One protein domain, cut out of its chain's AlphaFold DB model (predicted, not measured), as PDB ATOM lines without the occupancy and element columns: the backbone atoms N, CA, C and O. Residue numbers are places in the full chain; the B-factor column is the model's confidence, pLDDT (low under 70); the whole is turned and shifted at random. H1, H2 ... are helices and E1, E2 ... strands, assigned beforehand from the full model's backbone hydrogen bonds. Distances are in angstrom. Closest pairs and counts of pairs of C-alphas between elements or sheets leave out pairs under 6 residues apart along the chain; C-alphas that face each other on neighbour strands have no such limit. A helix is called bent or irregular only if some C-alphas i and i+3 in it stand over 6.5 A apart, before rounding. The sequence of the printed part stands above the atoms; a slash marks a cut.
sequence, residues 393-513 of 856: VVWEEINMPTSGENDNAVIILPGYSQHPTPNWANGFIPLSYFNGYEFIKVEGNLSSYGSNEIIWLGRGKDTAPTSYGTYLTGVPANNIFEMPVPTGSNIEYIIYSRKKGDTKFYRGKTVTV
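This is residues 393 to 513 of the 856 residues of an uncharacterized protein of Chryseobacterium sp. G0240 (UniProt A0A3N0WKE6). Two small, strongly twisted sheets stand one after the other along the longest axis, loosely and only partly face to face: E1, E7, E4 and E5 make one, E2, E3 and E6 the other. E6 runs nearest the middle, the hairpin of E2 and the sharply bent E3 makes one end of the domain, E1 and the long E7 make the other, and a long loop, residues 450 to 479, fills out one side. The printed part has 121 residues with seven named strands and two short named helices, in the chain order E1 E2 E3 H1 E4 H2 E5 E6 E7; the class is mostly strand. The sheet orders are E1 - E7 - E4 - E5 and E2 - E3 - E6, both antiparallel throughout. The whole is compact, with a radius of gyration of the C-alphas of 14.0 A and spans of 45 by 32 by 25 A.

In the larger sheet, E1, residues 393 to 398, is an edge strand and the antiparallel neighbour of E7, residues 504 to 512, at 150 degrees; N 398 and O 505 are within hydrogen-bond range at 2.8 A. On the other side of E7 is E4, residues 439 to 443, antiparallel at 141 degrees, with N 506 and O 441 at 2.7 A. E5, residues 480 to 484, is the other edge strand, antiparallel to E4 at 166 degrees, with N 442 and O 481 at 2.8 A. From edge to edge the strands' lines turn by 72 degrees. In the second sheet, E3, residues 417 to 430, is the inner strand and bends by 137 degrees at residue 420. It forms a hairpin with E2, residues 406 to 412, where N 421 and O 408 are 2.8 A apart. Its other neighbour is E6, residues 493 to 499, antiparallel at 148 degrees, with N 429 and O 494 at 2.8 A. The closest C-alphas of E2 and E6, those of Val 410 and Ser 497, are 5.5 A apart. Between the sheets, E4 and E6 are apart, and E6 and E7 are only just apart, their closest C-alphas at 8.0 A. H1, residues 431 to 434, only grazes both sheets; its closest C-alphas to E7 are those of Phe 434 and Arg 507, 6.3 A. H2, residues 446 to 449, only grazes the sheet of E2, E3 and E6 and is not on the larger one. Both helices are too short for an O i to N i+4 pair; of O i to N i+3 pairs, H1 has 1 of 1 within range and H2 0 of 1.

E1 begins at C-alpha 393, (103.420, 94.052, 127.945), and is 15.2 A long. E2 measures 13.9 A and E3 20.0 A. H1 follows E3 directly and is 5.5 A long. E4 measures 13.5 A, and E5 14.0 A. H2 is only just irregular: C-alphas 446 and 449 are 6.8 A apart. E6 begins at C-alpha 493, (121.118, 86.982, 117.222), and is 19.5 A long. E7 measures 25.1 A and ends at C-alpha 512, (95.739, 96.576, 124.121).

The two C-alphas farthest apart, those of Pro 420 and Val 513, are 45.1 A apart, while the first and last printed C-alphas are 9.7 A apart. The printed part has no cut. The link from H2 to E5, 30 residues, is long; those from E1 to E2 and from E5 to E6 are short, and the other five are tight. The mean pLDDT of the printed part is 78.0, and 38 residues are under 70: residues 413 to 416, 447 to 478, 490 and 513.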
ATOM      1  N   VAL A 393     102.513  95.017 128.571       88.00
ATOM      2  CA  VAL A 393     103.420  94.052 127.945       88.00
ATOM      3  C   VAL A 393     103.005  92.654 128.394       88.00
ATOM      4  O   VAL A 393     102.945  92.369 129.590       88.00
ATOM      5  N   VAL A 394     102.674  91.781 127.445       91.38
ATOM      6  CA  VAL A 394     102.480  90.352 127.718       91.38
ATOM      7  C   VAL A 394     103.791  89.641 127.435       91.38
ATOM      8  O   VAL A 394     104.304  89.709 126.317       91.38
ATOM      9  N   TRP A 395     104.313  88.975 128.462       94.94
ATOM     10  CA  TRP A 395     105.556  88.218 128.417       94.94
ATOM     11  C   TRP A 395     105.293  86.756 128.063       94.94
ATOM     12  O   TRP A 395     104.389  86.131 128.614       94.94
ATOM     13  N   GLU A 396     106.117  86.205 127.181       96.38
ATOM     14  CA  GLU A 396     106.141  84.787 126.830       96.38
ATOM     15  C   GLU A 396     107.542  84.231 127.087       96.38
ATOM     16  O   GLU A 396     108.525  84.808 126.620       96.38
ATOM     17  N   GLU A 397     107.635  83.140 127.849       95.50
ATOM     18  CA  GLU A 397     108.909  82.486 128.168       95.50
ATOM     19  C   GLU A 397     109.501  81.835 126.907       95.50
ATOM     20  O   GLU A 397     108.811  81.148 126.153       95.50
ATOM     21  N   ILE A 398     110.789  82.062 126.663       94.25
ATOM     22  CA  ILE A 398     111.562  81.392 125.619       94.25
ATOM     23  C   ILE A 398     112.057  80.072 126.211       94.25
ATOM     24  O   ILE A 398     112.799  80.065 127.191       94.25
ATOM     25  N   ASN A 399     111.661  78.953 125.605       94.31
ATOM     26  CA  ASN A 399     112.114  77.632 126.035       94.31
ATOM     27  C   ASN A 399     113.631  77.501 125.850       94.31
ATOM     28  O   ASN A 399     114.135  77.592 124.731       94.31
ATOM     29  N   MET A 400     114.339  77.251 126.952       91.75
ATOM     30  CA  MET A 400     115.781  77.001 126.974       91.75
ATOM     31  C   MET A 400     116.048  75.499 127.179       91.75
ATOM     32  O   MET A 400     115.311  74.860 127.935       91.75
ATOM     33  N   PRO A 401     117.106  74.919 126.585       92.56
ATOM     34  CA  PRO A 401     118.147  75.576 125.791       92.56
ATOM     35  C   PRO A 401     117.687  75.919 124.368       92.56
ATOM     36  O   PRO A 401     116.845  75.225 123.797       92.56
ATOM     37  N   THR A 402     118.281  76.948 123.758       89.06
ATOM     38  CA  THR A 402     118.166  77.133 122.305       89.06
ATOM     39  C   THR A 402     119.094  76.164 121.565       89.06
ATOM     40  O   THR A 402     120.040  75.604 122.127       89.06
ATOM     41  N   SER A 403     118.821  75.930 120.278       88.00
ATOM     42  CA  SER A 403     119.710  75.126 119.433       88.00
ATOM     43  C   SER A 403     121.088  75.794 119.341       88.00
ATOM     44  O   SER A 403     121.176  76.949 118.934       88.00
ATOM     45  N   GLY A 404     122.148  75.072 119.720       85.12
ATOM     46  CA  GLY A 404     123.522  75.589 119.735       85.12
ATOM     47  C   GLY A 404     124.013  76.116 121.089       85.12
ATOM     48  O   GLY A 404     125.103  76.680 121.147       85.12
ATOM     49  N   GLU A 405     123.248  75.935 122.173       91.94
ATOM     50  CA  GLU A 405     123.720  76.220 123.533       91.94
ATOM     51  C   GLU A 405     124.822  75.231 123.965       91.94
ATOM     52  O   GLU A 405     124.661  74.014 123.854       91.94
ATOM     53  N   ASN A 406     125.937  75.752 124.483       92.69
ATOM     54  CA  ASN A 406     127.035  74.970 125.041       92.69
ATOM     55  C   ASN A 406     126.849  74.802 126.549       92.69
ATOM     56  O   ASN A 406     126.705  75.785 127.284       92.69
ATOM     57  N   ASP A 407     126.892  73.551 127.005       93.69
ATOM     58  CA  ASP A 407     126.736  73.227 128.417       93.69
ATOM     59  C   ASP A 407     128.034  73.417 129.216       93.69
ATOM     60  O   ASP A 407     129.140  73.232 128.708       93.69
ATOM     61  N   ASN A 408     127.884  73.735 130.501       92.50
ATOM     62  CA  ASN A 408     128.953  73.993 131.467       92.50
ATOM     63  C   ASN A 408     129.958  75.043 130.985       92.50
ATOM     64  O   ASN A 408     131.165  74.892 131.178       92.50
ATOM     65  N   ALA A 409     129.454  76.107 130.364       88.19
ATOM     66  CA  ALA A 409     130.263  77.193 129.844       88.19
ATOM     67  C   ALA A 409     129.607  78.559 130.088       88.19
ATOM     68  O   ALA A 409     128.387  78.703 130.072       88.19
ATOM     69  N   VAL A 410     130.442  79.577 130.272       86.12
ATOM     70  CA  VAL A 410     130.074  80.997 130.385       86.12
ATOM     71  C   VAL A 410     130.970  81.806 129.454       86.12
ATOM     72  O   VAL A 410     132.088  81.388 129.155       86.12
ATOM     73  N   ILE A 411     130.474  82.924 128.942       79.38
ATOM     74  CA  ILE A 411     131.260  83.834 128.103       79.38
ATOM     75  C   ILE A 411     131.829  84.931 129.004       79.38
ATOM     76  O   ILE A 411     131.063  85.604 129.691       79.38
ATOM     77  N   ILE A 412     133.156  85.106 129.008       73.38
ATOM     78  CA  ILE A 412     133.849  86.136 129.805       73.38
ATOM     79  C   ILE A 412     134.396  87.239 128.888       73.38
ATOM     80  O   ILE A 412     134.830  86.974 127.763       73.38
ATOM     81  N   LEU A 413     134.384  88.484 129.377       63.66
ATOM     82  CA  LEU A 413     135.028  89.633 128.742       63.66
ATOM     83  C   LEU A 413     136.314  90.081 129.455       63.66
ATOM     84  O   LEU A 413     136.472  89.839 130.652       63.66
ATOM     85  N   PRO A 414     137.203  90.801 128.739       61.69
ATOM     86  CA  PRO A 414     137.160  91.091 127.299       61.69
ATOM     87  C   PRO A 414     137.676  89.903 126.467       61.69
ATOM     88  O   PRO A 414     138.708  89.326 126.792       61.69
ATOM     89  N   GLY A 415     136.992  89.551 125.371       64.56
ATOM     90  CA  GLY A 415     137.497  88.553 124.411       64.56
ATOM     91  C   GLY A 415     136.517  87.468 123.969       64.56
ATOM     92  O   GLY A 415     136.857  86.706 123.070       64.56
ATOM     93  N   TYR A 416     135.310  87.410 124.543       69.38
ATOM     94  CA  TYR A 416     134.269  86.444 124.157       69.38
ATOM     95  C   TYR A 416     134.731  84.981 124.261       69.38
ATOM     96  O   TYR A 416     134.230  84.105 123.553       69.38
ATOM     97  N   SER A 417     135.694  84.701 125.143       78.25
ATOM     98  CA  SER A 417     136.182  83.349 125.380       78.25
ATOM     99  C   SER A 417     135.152  82.558 126.174       78.25
ATOM    100  O   SER A 417     134.585  83.036 127.161       78.25
ATOM    101  N   GLN A 418     134.918  81.319 125.747       82.75
ATOM    102  CA  GLN A 418     134.149  80.369 126.535       82.75
ATOM    103  C   GLN A 418     135.023  79.850 127.674       82.75
ATOM    104  O   GLN A 418     136.090  79.282 127.443       82.75
ATOM    105  N   HIS A 419     134.557  80.028 128.904       84.62
ATOM    106  CA  HIS A 419     135.186  79.469 130.089       84.62
ATOM    107  C   HIS A 419     134.351  78.304 130.617       84.62
ATOM    108  O   HIS A 419     133.143  78.469 130.808       84.62
ATOM    109  N   PRO A 420     134.964  77.139 130.888       89.88
ATOM    110  CA  PRO A 420     134.274  76.030 131.527       89.88
ATOM    111  C   PRO A 420     133.779  76.451 132.913       89.88
ATOM    112  O   PRO A 420     134.554  76.897 133.755       89.88
ATOM    113  N   THR A 421     132.481  76.345 133.165       87.75
ATOM    114  CA  THR A 421     131.869  76.635 134.464       87.75
ATOM    115  C   THR A 421     130.687  75.685 134.681       87.75
ATOM    116  O   THR A 421     129.664  75.817 134.006       87.75
ATOM    117  N   PRO A 422     130.788  74.718 135.614       91.25
ATOM    118  CA  PRO A 422     129.703  73.786 135.911       91.25
ATOM    119  C   PRO A 422     128.403  74.504 136.288       91.25
ATOM    120  O   PRO A 422     128.433  75.493 137.016       91.25
ATOM    121  N   ASN A 423     127.260  73.974 135.843       89.75
ATOM    122  CA  ASN A 423     125.907  74.522 136.073       89.75
ATOM    123  C   ASN A 423     125.566  75.818 135.318       89.75
ATOM    124  O   ASN A 423     124.469  76.353 135.495       89.75
ATOM    125  N   TRP A 424     126.450  76.283 134.440       90.50
ATOM    126  CA  TRP A 424     126.196  77.400 133.533       90.50
ATOM    127  C   TRP A 424     126.066  76.912 132.097       90.50
ATOM    128  O   TRP A 424     126.519  75.821 131.769       90.50
ATOM    129  N   ALA A 425     125.426  77.707 131.252       90.75
ATOM    130  CA  ALA A 425     125.368  77.469 129.821       90.75
ATOM    131  C   ALA A 425     125.458  78.797 129.067       90.75
ATOM    132  O   ALA A 425     125.013  79.833 129.575       90.75
ATOM    133  N   ASN A 426     126.006  78.770 127.855       89.75
ATOM    134  CA  ASN A 426     126.046  79.930 126.970       89.75
ATOM    135  C   ASN A 426     125.538  79.573 125.577       89.75
ATOM    136  O   ASN A 426     125.640  78.429 125.143       89.75
ATOM    137  N   GLY A 427     124.974  80.542 124.871       89.12
ATOM    138  CA  GLY A 427     124.389  80.289 123.560       89.12
ATOM    139  C   GLY A 427     123.968  81.565 122.855       89.12
ATOM    140  O   GLY A 427     124.367  82.668 123.236       89.12
ATOM    141  N   PHE A 428     123.151  81.395 121.819       87.94
ATOM    142  CA  PHE A 428     122.573  82.489 121.051       87.94
ATOM    143  C   PHE A 428     121.061  82.306 120.852       87.94
ATOM    144  O   PHE A 428     120.558  81.190 120.707       87.94
ATOM    145  N   ILE A 429     120.329  83.418 120.840       89.75
ATOM    146  CA  ILE A 429     118.899  83.505 120.532       89.75
ATOM    147  C   ILE A 429     118.766  84.280 119.215       89.75
ATOM    148  O   ILE A 429     119.035  85.482 119.202       89.75
ATOM    149  N   PRO A 430     118.382  83.641 118.097       89.31
ATOM    150  CA  PRO A 430     118.165  84.338 116.831       89.31
ATOM    151  C   PRO A 430     117.120  85.451 116.969       89.31
ATOM    152  O   PRO A 430     116.099  85.251 117.626       89.31
ATOM    153  N   LEU A 431     117.308  86.596 116.303       87.62
ATOM    154  CA  LEU A 431     116.334  87.695 116.357       87.62
ATOM    155  C   LEU A 431     114.946  87.298 115.839       87.62
ATOM    156  O   LEU A 431     113.948  87.888 116.244       87.62
ATOM    157  N   SER A 432     114.858  86.253 115.013       90.56
ATOM    158  CA  SER A 432     113.583  85.684 114.575       90.56
ATOM    159  C   SER A 432     112.689  85.213 115.733       90.56
ATOM    160  O   SER A 432     111.469  85.182 115.570       90.56
ATOM    161  N   TYR A 433     113.248  84.924 116.917       91.88
ATOM    162  CA  TYR A 433     112.475  84.626 118.133       91.88
ATOM    163  C   TYR A 433     111.661  85.825 118.631       91.88
ATOM    164  O   TYR A 433     110.702  85.631 119.377       91.88
ATOM    165  N   PHE A 434     112.001  87.041 118.207       92.12
ATOM    166  CA  PHE A 434     111.350  88.280 118.624       92.12
ATOM    167  C   PHE A 434     110.468  88.891 117.524       92.12
ATOM    168  O   PHE A 434     109.985  90.007 117.680       92.12
ATOM    169  N   ASN A 435     110.197  88.172 116.426       92.81
ATOM    170  CA  ASN A 435     109.272  88.642 115.391       92.81
ATOM    171  C   ASN A 435     107.869  88.884 115.979       92.81
ATOM    172  O   ASN A 435     107.207  87.945 116.420       92.81
ATOM    173  N   GLY A 436     107.415  90.140 115.967       91.44
ATOM    174  CA  GLY A 436     106.141  90.550 116.575       91.44
ATOM    175  C   GLY A 436     106.207  90.829 118.083       91.44
ATOM    176  O   GLY A 436     105.160  90.965 118.717       91.44
ATOM    177  N   TYR A 437     107.412  90.915 118.648       94.56
ATOM    178  CA  TYR A 437     107.683  91.284 120.035       94.56
ATOM    179  C   TYR A 437     108.562  92.537 120.065       94.56
ATOM    180  O   TYR A 437     109.349  92.795 119.158       94.56
ATOM    181  N   GLU A 438     108.399  93.328 121.114       93.50
ATOM    182  CA  GLU A 438     109.005  94.652 121.266       93.50
ATOM    183  C   GLU A 438     110.017  94.687 122.410       93.50
ATOM    184  O   GLU A 438     110.905  95.534 122.411       93.50
ATOM    185  N   PHE A 439     109.910  93.753 123.360       92.50
ATOM    186  CA  PHE A 439     110.724  93.713 124.567       92.50
ATOM    187  C   PHE A 439     111.339  92.338 124.815       92.50
ATOM    188  O   PHE A 439     110.864  91.307 124.337       92.50
ATOM    189  N   ILE A 440     112.383  92.339 125.629       90.25
ATOM    190  CA  ILE A 440     113.098  91.174 126.127       90.25
ATOM    191  C   ILE A 440     113.154  91.314 127.639       90.25
ATOM    192  O   ILE A 440     113.484  92.391 128.137       90.25
ATOM    193  N   LYS A 441     112.849  90.234 128.358       90.62
ATOM    194  CA  LYS A 441     113.014  90.170 129.810       90.62
ATOM    195  C   LYS A 441     113.858  88.966 130.207       90.62
ATOM    196  O   LYS A 441     113.726  87.900 129.612       90.62
ATOM    197  N   VAL A 442     114.718  89.130 131.205       87.75
ATOM    198  CA  VAL A 442     115.518  88.055 131.797       87.75
ATOM    199  C   VAL A 442     115.302  88.054 133.303       87.75
ATOM    200  O   VAL A 442     115.410  89.098 133.938       87.75
ATOM    201  N   GLU A 443     115.001  86.890 133.868       88.75
ATOM    202  CA  GLU A 443     114.818  86.698 135.309       88.75
ATOM    203  C   GLU A 443     115.811  85.641 135.800       88.75
ATOM    204  O   GLU A 443     115.975  84.610 135.150       88.75
ATOM    205  N   GLY A 444     116.493  85.879 136.921       82.88
ATOM    206  CA  GLY A 444     117.393  84.891 137.532       82.88
ATOM    207  C   GLY A 444     118.531  85.506 138.343       82.88
ATOM    208  O   GLY A 444     118.944  86.645 138.114       82.88
ATOM    209  N   ASN A 445     119.064  84.743 139.298       76.50
ATOM    210  CA  ASN A 445     120.182  85.148 140.144       76.50
ATOM    211  C   ASN A 445     121.515  85.053 139.394       76.50
ATOM    212  O   ASN A 445     122.336  84.140 139.569       76.50
ATOM    213  N   LEU A 446     121.748  86.077 138.586       71.31
ATOM    214  CA  LEU A 446     122.960  86.198 137.801       71.31
ATOM    215  C   LEU A 446     124.151  86.555 138.691       71.31
ATOM    216  O   LEU A 446     125.230  86.064 138.422       71.31
ATOM    217  N   SER A 447     123.965  87.255 139.818       68.38
ATOM    218  CA  SER A 447     125.053  87.709 140.714       68.38
ATOM    219  C   SER A 447     126.002  86.606 141.229       68.38
ATOM    220  O   SER A 447     127.124  86.889 141.647       68.38
ATOM    221  N   SER A 448     125.590  85.336 141.157       65.88
ATOM    222  CA  SER A 448     126.340  84.189 141.682       65.88
ATOM    223  C   SER A 448     127.661  83.845 140.968       65.88
ATOM    224  O   SER A 448     128.379  82.975 141.456       65.88
ATOM    225  N   TYR A 449     128.018  84.511 139.863       65.38
ATOM    226  CA  TYR A 449     129.315  84.322 139.186       65.38
ATOM    227  C   TYR A 449     130.433  85.256 139.699       65.38
ATOM    228  O   TYR A 449     131.596  85.070 139.352       65.38
ATOM    229  N   GLY A 450     130.120  86.247 140.546       60.22
ATOM    230  CA  GLY A 450     131.129  87.116 141.175       60.22
ATOM    231  C   GLY A 450     131.699  88.236 140.292       60.22
ATOM    232  O   GLY A 450     132.591  88.954 140.740       60.22
ATOM    233  N   SER A 451     131.183  88.430 139.072       58.88
ATOM    234  CA  SER A 451     131.471  89.595 138.224       58.88
ATOM    235  C   SER A 451     130.203  90.423 137.981       58.88
ATOM    236  O   SER A 451     129.093  89.897 137.967       58.88
ATOM    237  N   ASN A 452     130.341  91.732 137.769       54.59
ATOM    238  CA  ASN A 452     129.208  92.642 137.537       54.59
ATOM    239  C   ASN A 452     128.597  92.527 136.118       54.59
ATOM    240  O   ASN A 452     127.819  93.389 135.712       54.59
ATOM    241  N   GLU A 453     128.962  91.506 135.334       54.44
ATOM    242  CA  GLU A 453     128.791  91.496 133.873       54.44
ATOM    243  C   GLU A 453     128.389  90.111 133.324       54.44
ATOM    244  O   GLU A 453     129.213  89.376 132.777       54.44
ATOM    245  N   ILE A 454     127.123  89.712 133.499       57.28
ATOM    246  CA  ILE A 454     126.718  88.299 133.315       57.28
ATOM    247  C   ILE A 454     125.738  88.086 132.140       57.28
ATOM    248  O   ILE A 454     125.529  86.955 131.706       57.28
ATOM    249  N   ILE A 455     125.219  89.151 131.515       57.34
ATOM    250  CA  ILE A 455     124.450  89.062 130.256       57.34
ATOM    251  C   ILE A 455     125.078  89.977 129.201       57.34
ATOM    252  O   ILE A 455     125.251  91.168 129.444       57.34
ATOM    253  N   TRP A 456     125.376  89.420 128.022       61.22
ATOM    254  CA  TRP A 456     126.074  90.106 126.927       61.22
ATOM    255  C   TRP A 456     125.293  90.050 125.618       61.22
ATOM    256  O   TRP A 456     125.299  89.042 124.926       61.22
ATOM    257  N   LEU A 457     124.677  91.162 125.228       57.56
ATOM    258  CA  LEU A 457     123.827  91.252 124.039       57.56
ATOM    259  C   LEU A 457     124.643  91.839 122.871       57.56
ATOM    260  O   LEU A 457     124.660  93.052 122.668       57.56
ATOM    261  N   GLY A 458     125.391  90.991 122.155       55.94
ATOM    262  CA  GLY A 458     126.340  91.400 121.103       55.94
ATOM    263  C   GLY A 458     126.021  90.880 119.689       55.94
ATOM    264  O   GLY A 458     125.466  89.799 119.527       55.94
ATOM    265  N   ARG A 459     126.405  91.676 118.673       58.62
ATOM    266  CA  ARG A 459     126.170  91.544 117.212       58.62
ATOM    267  C   ARG A 459     127.246  90.722 116.477       58.62
ATOM    268  O   ARG A 459     128.417  90.975 116.711       58.62
ATOM    269  N   GLY A 460     126.892  89.954 115.435       50.28
ATOM    270  CA  GLY A 460     127.846  89.655 114.351       50.28
ATOM    271  C   GLY A 460     127.363  88.722 113.235       50.28
ATOM    272  O   GLY A 460     127.196  87.532 113.464       50.28
ATOM    273  N   LYS A 461     127.245  89.254 112.009       51.69
ATOM    274  CA  LYS A 461     127.152  88.499 110.740       51.69
ATOM    275  C   LYS A 461     128.504  87.877 110.323       51.69
ATOM    276  O   LYS A 461     128.555  87.072 109.402       51.69
ATOM    277  N   ASP A 462     129.582  88.230 111.031       51.88
ATOM    278  CA  ASP A 462     130.946  87.751 110.812       51.88
ATOM    279  C   ASP A 462     131.445  86.956 112.022       51.88
ATOM    280  O   ASP A 462     131.299  87.364 113.172       51.88
ATOM    281  N   THR A 463     132.081  85.823 111.745       51.94
ATOM    282  CA  THR A 463     132.609  84.830 112.694       51.94
ATOM    283  C   THR A 463     133.864  85.279 113.464       51.94
ATOM    284  O   THR A 463     134.512  84.454 114.108       51.94
ATOM    285  N   ALA A 464     134.239  86.565 113.415       53.00
ATOM    286  CA  ALA A 464     135.470  87.083 114.017       53.00
ATOM    287  C   ALA A 464     135.199  87.855 115.334       53.00
ATOM    288  O   ALA A 464     134.527  88.888 115.308       53.00
ATOM    289  N   PRO A 465     135.756  87.419 116.483       52.91
ATOM    290  CA  PRO A 465     135.329  87.862 117.815       52.91
ATOM    291  C   PRO A 465     135.793  89.265 118.273       52.91
ATOM    292  O   PRO A 465     135.664  89.606 119.447       52.91
ATOM    293  N   THR A 466     136.342  90.108 117.393       49.50
ATOM    294  CA  THR A 466     137.079  91.327 117.795       49.50
ATOM    295  C   THR A 466     136.314  92.652 117.664       49.50
ATOM    296  O   THR A 466     136.896  93.697 117.940       49.50
ATOM    297  N   SER A 467     135.025  92.663 117.287       48.25
ATOM    298  CA  SER A 467     134.271  93.921 117.055       48.25
ATOM    299  C   SER A 467     132.827  93.945 117.579       48.25
ATOM    300  O   SER A 467     131.936  94.573 117.006       48.25
ATOM    301  N   TYR A 468     132.567  93.282 118.701       54.97
ATOM    302  CA  TYR A 468     131.253  93.334 119.336       54.97
ATOM    303  C   TYR A 468     131.045  94.669 120.070       54.97
ATOM    304  O   TYR A 468     131.737  94.977 121.037       54.97
ATOM    305  N   GLY A 469     130.067  95.455 119.616       51.66
ATOM    306  CA  GLY A 469     129.587  96.628 120.346       51.66
ATOM    307  C   GLY A 469     128.785  96.208 121.576       51.66
ATOM    308  O   GLY A 469     127.807  95.468 121.456       51.66
ATOM    309  N   THR A 470     129.201  96.672 122.752       53.62
ATOM    310  CA  THR A 470     128.494  96.472 124.019       53.62
ATOM    311  C   THR A 470     127.240  97.343 124.050       53.62
ATOM    312  O   THR A 470     127.356  98.565 124.044       53.62
ATOM    313  N   TYR A 471     126.048  96.741 124.084       52.72
ATOM    314  CA  TYR A 471     124.808  97.515 124.226       52.72
ATOM    315  C   TYR A 471     124.496  97.876 125.686       52.72
ATOM    316  O   TYR A 471     123.988  98.970 125.905       52.72
ATOM    317  N   LEU A 472     124.825  97.028 126.674       56.31
ATOM    318  CA  LEU A 472     124.683  97.306 128.116       56.31
ATOM    319  C   LEU A 472     125.449  96.277 128.976       56.31
ATOM    320  O   LEU A 472     125.519  95.108 128.602       56.31
ATOM    321  N   THR A 473     125.962  96.702 130.140       53.94
ATOM    322  CA  THR A 473     126.475  95.850 131.234       53.94
ATOM    323  C   THR A 473     125.822  96.257 132.561       53.94
ATOM    324  O   THR A 473     125.570  97.439 132.792       53.94
ATOM    325  N   GLY A 474     125.518  95.292 133.435       54.59
ATOM    326  CA  GLY A 474     125.028  95.561 134.792       54.59
ATOM    327  C   GLY A 474     124.269  94.397 135.436       54.59
ATOM    328  O   GLY A 474     123.692  93.555 134.747       54.59
ATOM    329  N   VAL A 475     124.255  94.363 136.772       56.50
ATOM    330  CA  VAL A 475     123.407  93.463 137.569       56.50
ATOM    331  C   VAL A 475     122.054  94.155 137.770       56.50
ATOM    332  O   VAL A 475     122.024  95.233 138.369       56.50
ATOM    333  N   PRO A 476     120.938  93.605 137.266       56.03
ATOM    334  CA  PRO A 476     119.630  94.227 137.441       56.03
ATOM    335  C   PRO A 476     119.234  94.339 138.920       56.03
ATOM    336  O   PRO A 476     119.505  93.440 139.720       56.03
ATOM    337  N   ALA A 477     118.513  95.408 139.273       50.69
ATOM    338  CA  ALA A 477     117.840  95.500 140.564       50.69
ATOM    339  C   ALA A 477     116.826  94.345 140.684       50.69
ATOM    340  O   ALA A 477     115.982  94.162 139.811       50.69
ATOM    341  N   ASN A 478     116.914  93.555 141.756       61.72
ATOM    342  CA  ASN A 478     116.021  92.426 142.047       61.72
ATOM    343  C   ASN A 478     116.065  91.239 141.063       61.72
ATOM    344  O   ASN A 478     115.084  90.506 140.984       61.72
ATOM    345  N   ASN A 479     117.175  91.001 140.350       73.69
ATOM    346  CA  ASN A 479     117.324  89.843 139.446       73.69
ATOM    347  C   ASN A 479     116.379  89.835 138.220       73.69
ATOM    348  O   ASN A 479     116.197  88.781 137.611       73.69
ATOM    349  N   ILE A 480     115.790  90.981 137.845       81.62
ATOM    350  CA  ILE A 480     114.929  91.124 136.656       81.62
ATOM    351  C   ILE A 480     115.486  92.209 135.733       81.62
ATOM    352  O   ILE A 480     115.640  93.359 136.137       81.62
ATOM    353  N   PHE A 481     115.752  91.856 134.481       80.44
ATOM    354  CA  PHE A 481     116.239  92.768 133.448       80.44
ATOM    355  C   PHE A 481     115.223  92.884 132.315       80.44
ATOM    356  O   PHE A 481     114.816  91.859 131.781       80.44
ATOM    357  N   GLU A 482     114.853  94.103 131.914       86.62
ATOM    358  CA  GLU A 482     113.939  94.366 130.793       86.62
ATOM    359  C   GLU A 482     114.554  95.372 129.813       86.62
ATOM    360  O   GLU A 482     115.161  96.361 130.225       86.62
ATOM    361  N   MET A 483     114.389  95.143 128.509       82.25
ATOM    362  CA  MET A 483     114.882  96.047 127.464       82.25
ATOM    363  C   MET A 483     114.087  95.911 126.156       82.25
ATOM    364  O   MET A 483     113.457  94.875 125.935       82.25
ATOM    365  N   PRO A 484     114.125  96.905 125.254       87.81
ATOM    366  CA  PRO A 484     113.562  96.761 123.914       87.81
ATOM    367  C   PRO A 484     114.356  95.763 123.052       87.81
ATOM    368  O   PRO A 484     115.572  95.624 123.191       87.81
ATOM    369  N   VAL A 485     113.672  95.093 122.120       86.94
ATOM    370  CA  VAL A 485     114.300  94.242 121.098       86.94
ATOM    371  C   VAL A 485     115.172  95.122 120.187       86.94
ATOM    372  O   VAL A 485     114.684  96.129 119.669       86.94
ATOM    373  N   PRO A 486     116.450  94.776 119.950       81.88
ATOM    374  CA  PRO A 486     117.320  95.562 119.078       81.88
ATOM    375  C   PRO A 486     116.799  95.628 117.631       81.88
ATOM    376  O   PRO A 486     116.489  94.600 117.035       81.88
ATOM    377  N   THR A 487     116.756  96.826 117.036       78.50
ATOM    378  CA  THR A 487     116.178  97.071 115.693       78.50
ATOM    379  C   THR A 487     117.208  97.325 114.587       78.50
ATOM    380  O   THR A 487     116.846  97.579 113.439       78.50
ATOM    381  N   GLY A 488     118.507  97.271 114.895       73.44
ATOM    382  CA  GLY A 488     119.556  97.497 113.902       73.44
ATOM    383  C   GLY A 488     119.592  96.388 112.846       73.44
ATOM    384  O   GLY A 488     119.726  95.220 113.199       73.44
ATOM    385  N   SER A 489     119.591  96.752 111.555       71.25
ATOM    386  CA  SER A 489     119.608  95.841 110.383       71.25
ATOM    387  C   SER A 489     120.773  94.848 110.330       71.25
ATOM    388  O   SER A 489     120.857  94.017 109.432       71.25
ATOM    389  N   ASN A 490     121.713  94.976 111.257       69.94
ATOM    390  CA  ASN A 490     122.964  94.255 111.253       69.94
ATOM    391  C   ASN A 490     123.096  93.270 112.424       69.94
ATOM    392  O   ASN A 490     124.195  92.765 112.652       69.94
ATOM    393  N   ILE A 491     122.029  93.079 113.201       74.00
ATOM    394  CA  ILE A 491     121.954  92.173 114.347       74.00
ATOM    395  C   ILE A 491     121.164  90.945 113.886       74.00
ATOM    396  O   ILE A 491     120.092  91.095 113.316       74.00
ATOM    397  N   GLU A 492     121.698  89.740 114.089       80.62
ATOM    398  CA  GLU A 492     121.034  88.489 113.677       80.62
ATOM    399  C   GLU A 492     120.649  87.610 114.876       80.62
ATOM    400  O   GLU A 492     119.700  86.831 114.798       80.62
ATOM    401  N   TYR A 493     121.345  87.752 116.004       82.44
ATOM    402  CA  TYR A 493     121.118  86.982 117.222       82.44
ATOM    403  C   TYR A 493     121.574  87.755 118.465       82.44
ATOM    404  O   TYR A 493     122.291  88.752 118.374       82.44
ATOM    405  N   ILE A 494     121.139  87.266 119.622       83.50
ATOM    406  CA  ILE A 494     121.495  87.724 120.960       83.50
ATOM    407  C   ILE A 494     122.319  86.640 121.639       83.50
ATOM    408  O   ILE A 494     121.842  85.521 121.789       83.50
ATOM    409  N   ILE A 495     123.529  86.964 122.075       83.12
ATOM    410  CA  ILE A 495     124.372  86.052 122.853       83.12
ATOM    411  C   ILE A 495     123.925  86.087 124.326       83.12
ATOM    412  O   ILE A 495     123.427  87.103 124.808       83.12
ATOM    413  N   TYR A 496     124.049  84.982 125.059       85.75
ATOM    414  CA  TYR A 496     123.752  84.960 126.493       85.75
ATOM    415  C   TYR A 496     124.642  83.980 127.254       85.75
ATOM    416  O   TYR A 496     125.167  83.017 126.696       85.75
ATOM    417  N   SER A 497     124.768  84.218 128.559       85.88
ATOM    418  CA  SER A 497     125.165  83.218 129.550       85.88
ATOM    419  C   SER A 497     124.056  83.097 130.586       85.88
ATOM    420  O   SER A 497     123.391  84.084 130.903       85.88
ATOM    421  N   ARG A 498     123.811  81.884 131.077       87.50
ATOM    422  CA  ARG A 498     122.707  81.605 131.993       87.50
ATOM    423  C   ARG A 498     123.091  80.547 133.015       87.50
ATOM    424  O   ARG A 498     123.823  79.607 132.698       87.50
ATOM    425  N   LYS A 499     122.535  80.646 134.217       88.25
ATOM    426  CA  LYS A 499     122.621  79.579 135.214       88.25
ATOM    427  C   LYS A 499     121.496  78.578 134.969       88.25
ATOM    428  O   LYS A 499     120.318  78.949 134.918       88.25
ATOM    429  N   LYS A 500     121.838  77.301 134.786       89.50
ATOM    430  CA  LYS A 500     120.849  76.249 134.517       89.50
ATOM    431  C   LYS A 500     119.882  76.111 135.696       89.50
ATOM    432  O   LYS A 500     120.307  76.071 136.844       89.50
ATOM    433  N   GLY A 501     118.587  76.021 135.391       87.62
ATOM    434  CA  GLY A 501     117.520  75.862 136.386       87.62
ATOM    435  C   GLY A 501     117.121  77.137 137.136       87.62
ATOM    436  O   GLY A 501     116.171  77.086 137.906       87.62
ATOM    437  N   ASP A 502     117.805  78.259 136.903       88.19
ATOM    438  CA  ASP A 502     117.554  79.529 137.596       88.19
ATOM    439  C   ASP A 502     117.208  80.657 136.614       88.19
ATOM    440  O   ASP A 502     116.199  81.335 136.778       88.19
ATOM    441  N   THR A 503     118.000  80.825 135.552       88.12
ATOM    442  CA  THR A 503     117.816  81.927 134.603       88.12
ATOM    443  C   THR A 503     116.785  81.601 133.520       88.12
ATOM    444  O   THR A 503     116.902  80.583 132.827       88.12
ATOM    445  N   LYS A 504     115.836  82.518 133.314       91.69
ATOM    446  CA  LYS A 504     114.753  82.453 132.327       91.69
ATOM    447  C   LYS A 504     114.762  83.659 131.396       91.69
ATOM    448  O   LYS A 504     115.044  84.773 131.827       91.69
ATOM    449  N   PHE A 505     114.404  83.437 130.134       92.12
ATOM    450  CA  PHE A 505     114.306  84.478 129.109       92.12
ATOM    451  C   PHE A 505     112.864  84.617 128.640       92.12
ATOM    452  O   PHE A 505     112.145  83.628 128.526       92.12
ATOM    453  N   TYR A 506     112.457  85.839 128.327       94.38
ATOM    454  CA  TYR A 506     111.114  86.178 127.891       94.38
ATOM    455  C   TYR A 506     111.158  87.130 126.700       94.38
ATOM    456  O   TYR A 506     112.024  88.004 126.615       94.38
ATOM    457  N   ARG A 507     110.164  87.012 125.823       94.62
ATOM    458  CA  ARG A 507     109.837  87.990 124.779       94.62
ATOM    459  C   ARG A 507     108.525  88.686 125.133       94.62
ATOM    460  O   ARG A 507     107.564  88.034 125.534       94.62
ATOM    461  N   GLY A 508     108.492  90.008 125.037       94.88
ATOM    462  CA  GLY A 508     107.360  90.841 125.436       94.88
ATOM    463  C   GLY A 508     106.758  91.571 124.247       94.88
ATOM    464  O   GLY A 508     107.492  92.132 123.442       94.88
ATOM    465  N   LYS A 509     105.431  91.586 124.126       94.12
ATOM    466  CA  LYS A 509     104.725  92.412 123.133       94.12
ATOM    467  C   LYS A 509     103.697  93.297 123.814       94.12
ATOM    468  O   LYS A 509     103.020  92.849 124.745       94.12
ATOM    469  N   THR A 510     103.554  94.525 123.335       89.31
ATOM    470  CA  THR A 510     102.476  95.392 123.791       89.31
ATOM    471  C   THR A 510     101.137  94.876 123.277       89.31
ATOM    472  O   THR A 510     100.943  94.689 122.078       89.31
ATOM    473  N   VAL A 511     100.190  94.647 124.185       87.00
ATOM    474  CA  VAL A 511      98.798  94.352 123.834       87.00
ATOM    475  C   VAL A 511      97.887  95.439 124.381       87.00
ATOM    476  O   VAL A 511      98.109  95.981 125.467       87.00
ATOM    477  N   THR A 512      96.835  95.742 123.627       80.19
ATOM    478  CA  THR A 512      95.739  96.576 124.121       80.19
ATOM    479  C   THR A 512      94.937  95.764 125.130       80.19
ATOM    480  O   THR A 512      94.471  94.668 124.812       80.19
ATOM    481  N   VAL A 513      94.802  96.271 126.353       69.19
ATOM    482  CA  VAL A 513      93.900  95.678 127.343       69.19
ATOM    483  C   VAL A 513      92.484  96.164 127.015       69.19
ATOM    484  O   VAL A 513      92.318  97.360 126.760       69.19
TER     485      VAL A 513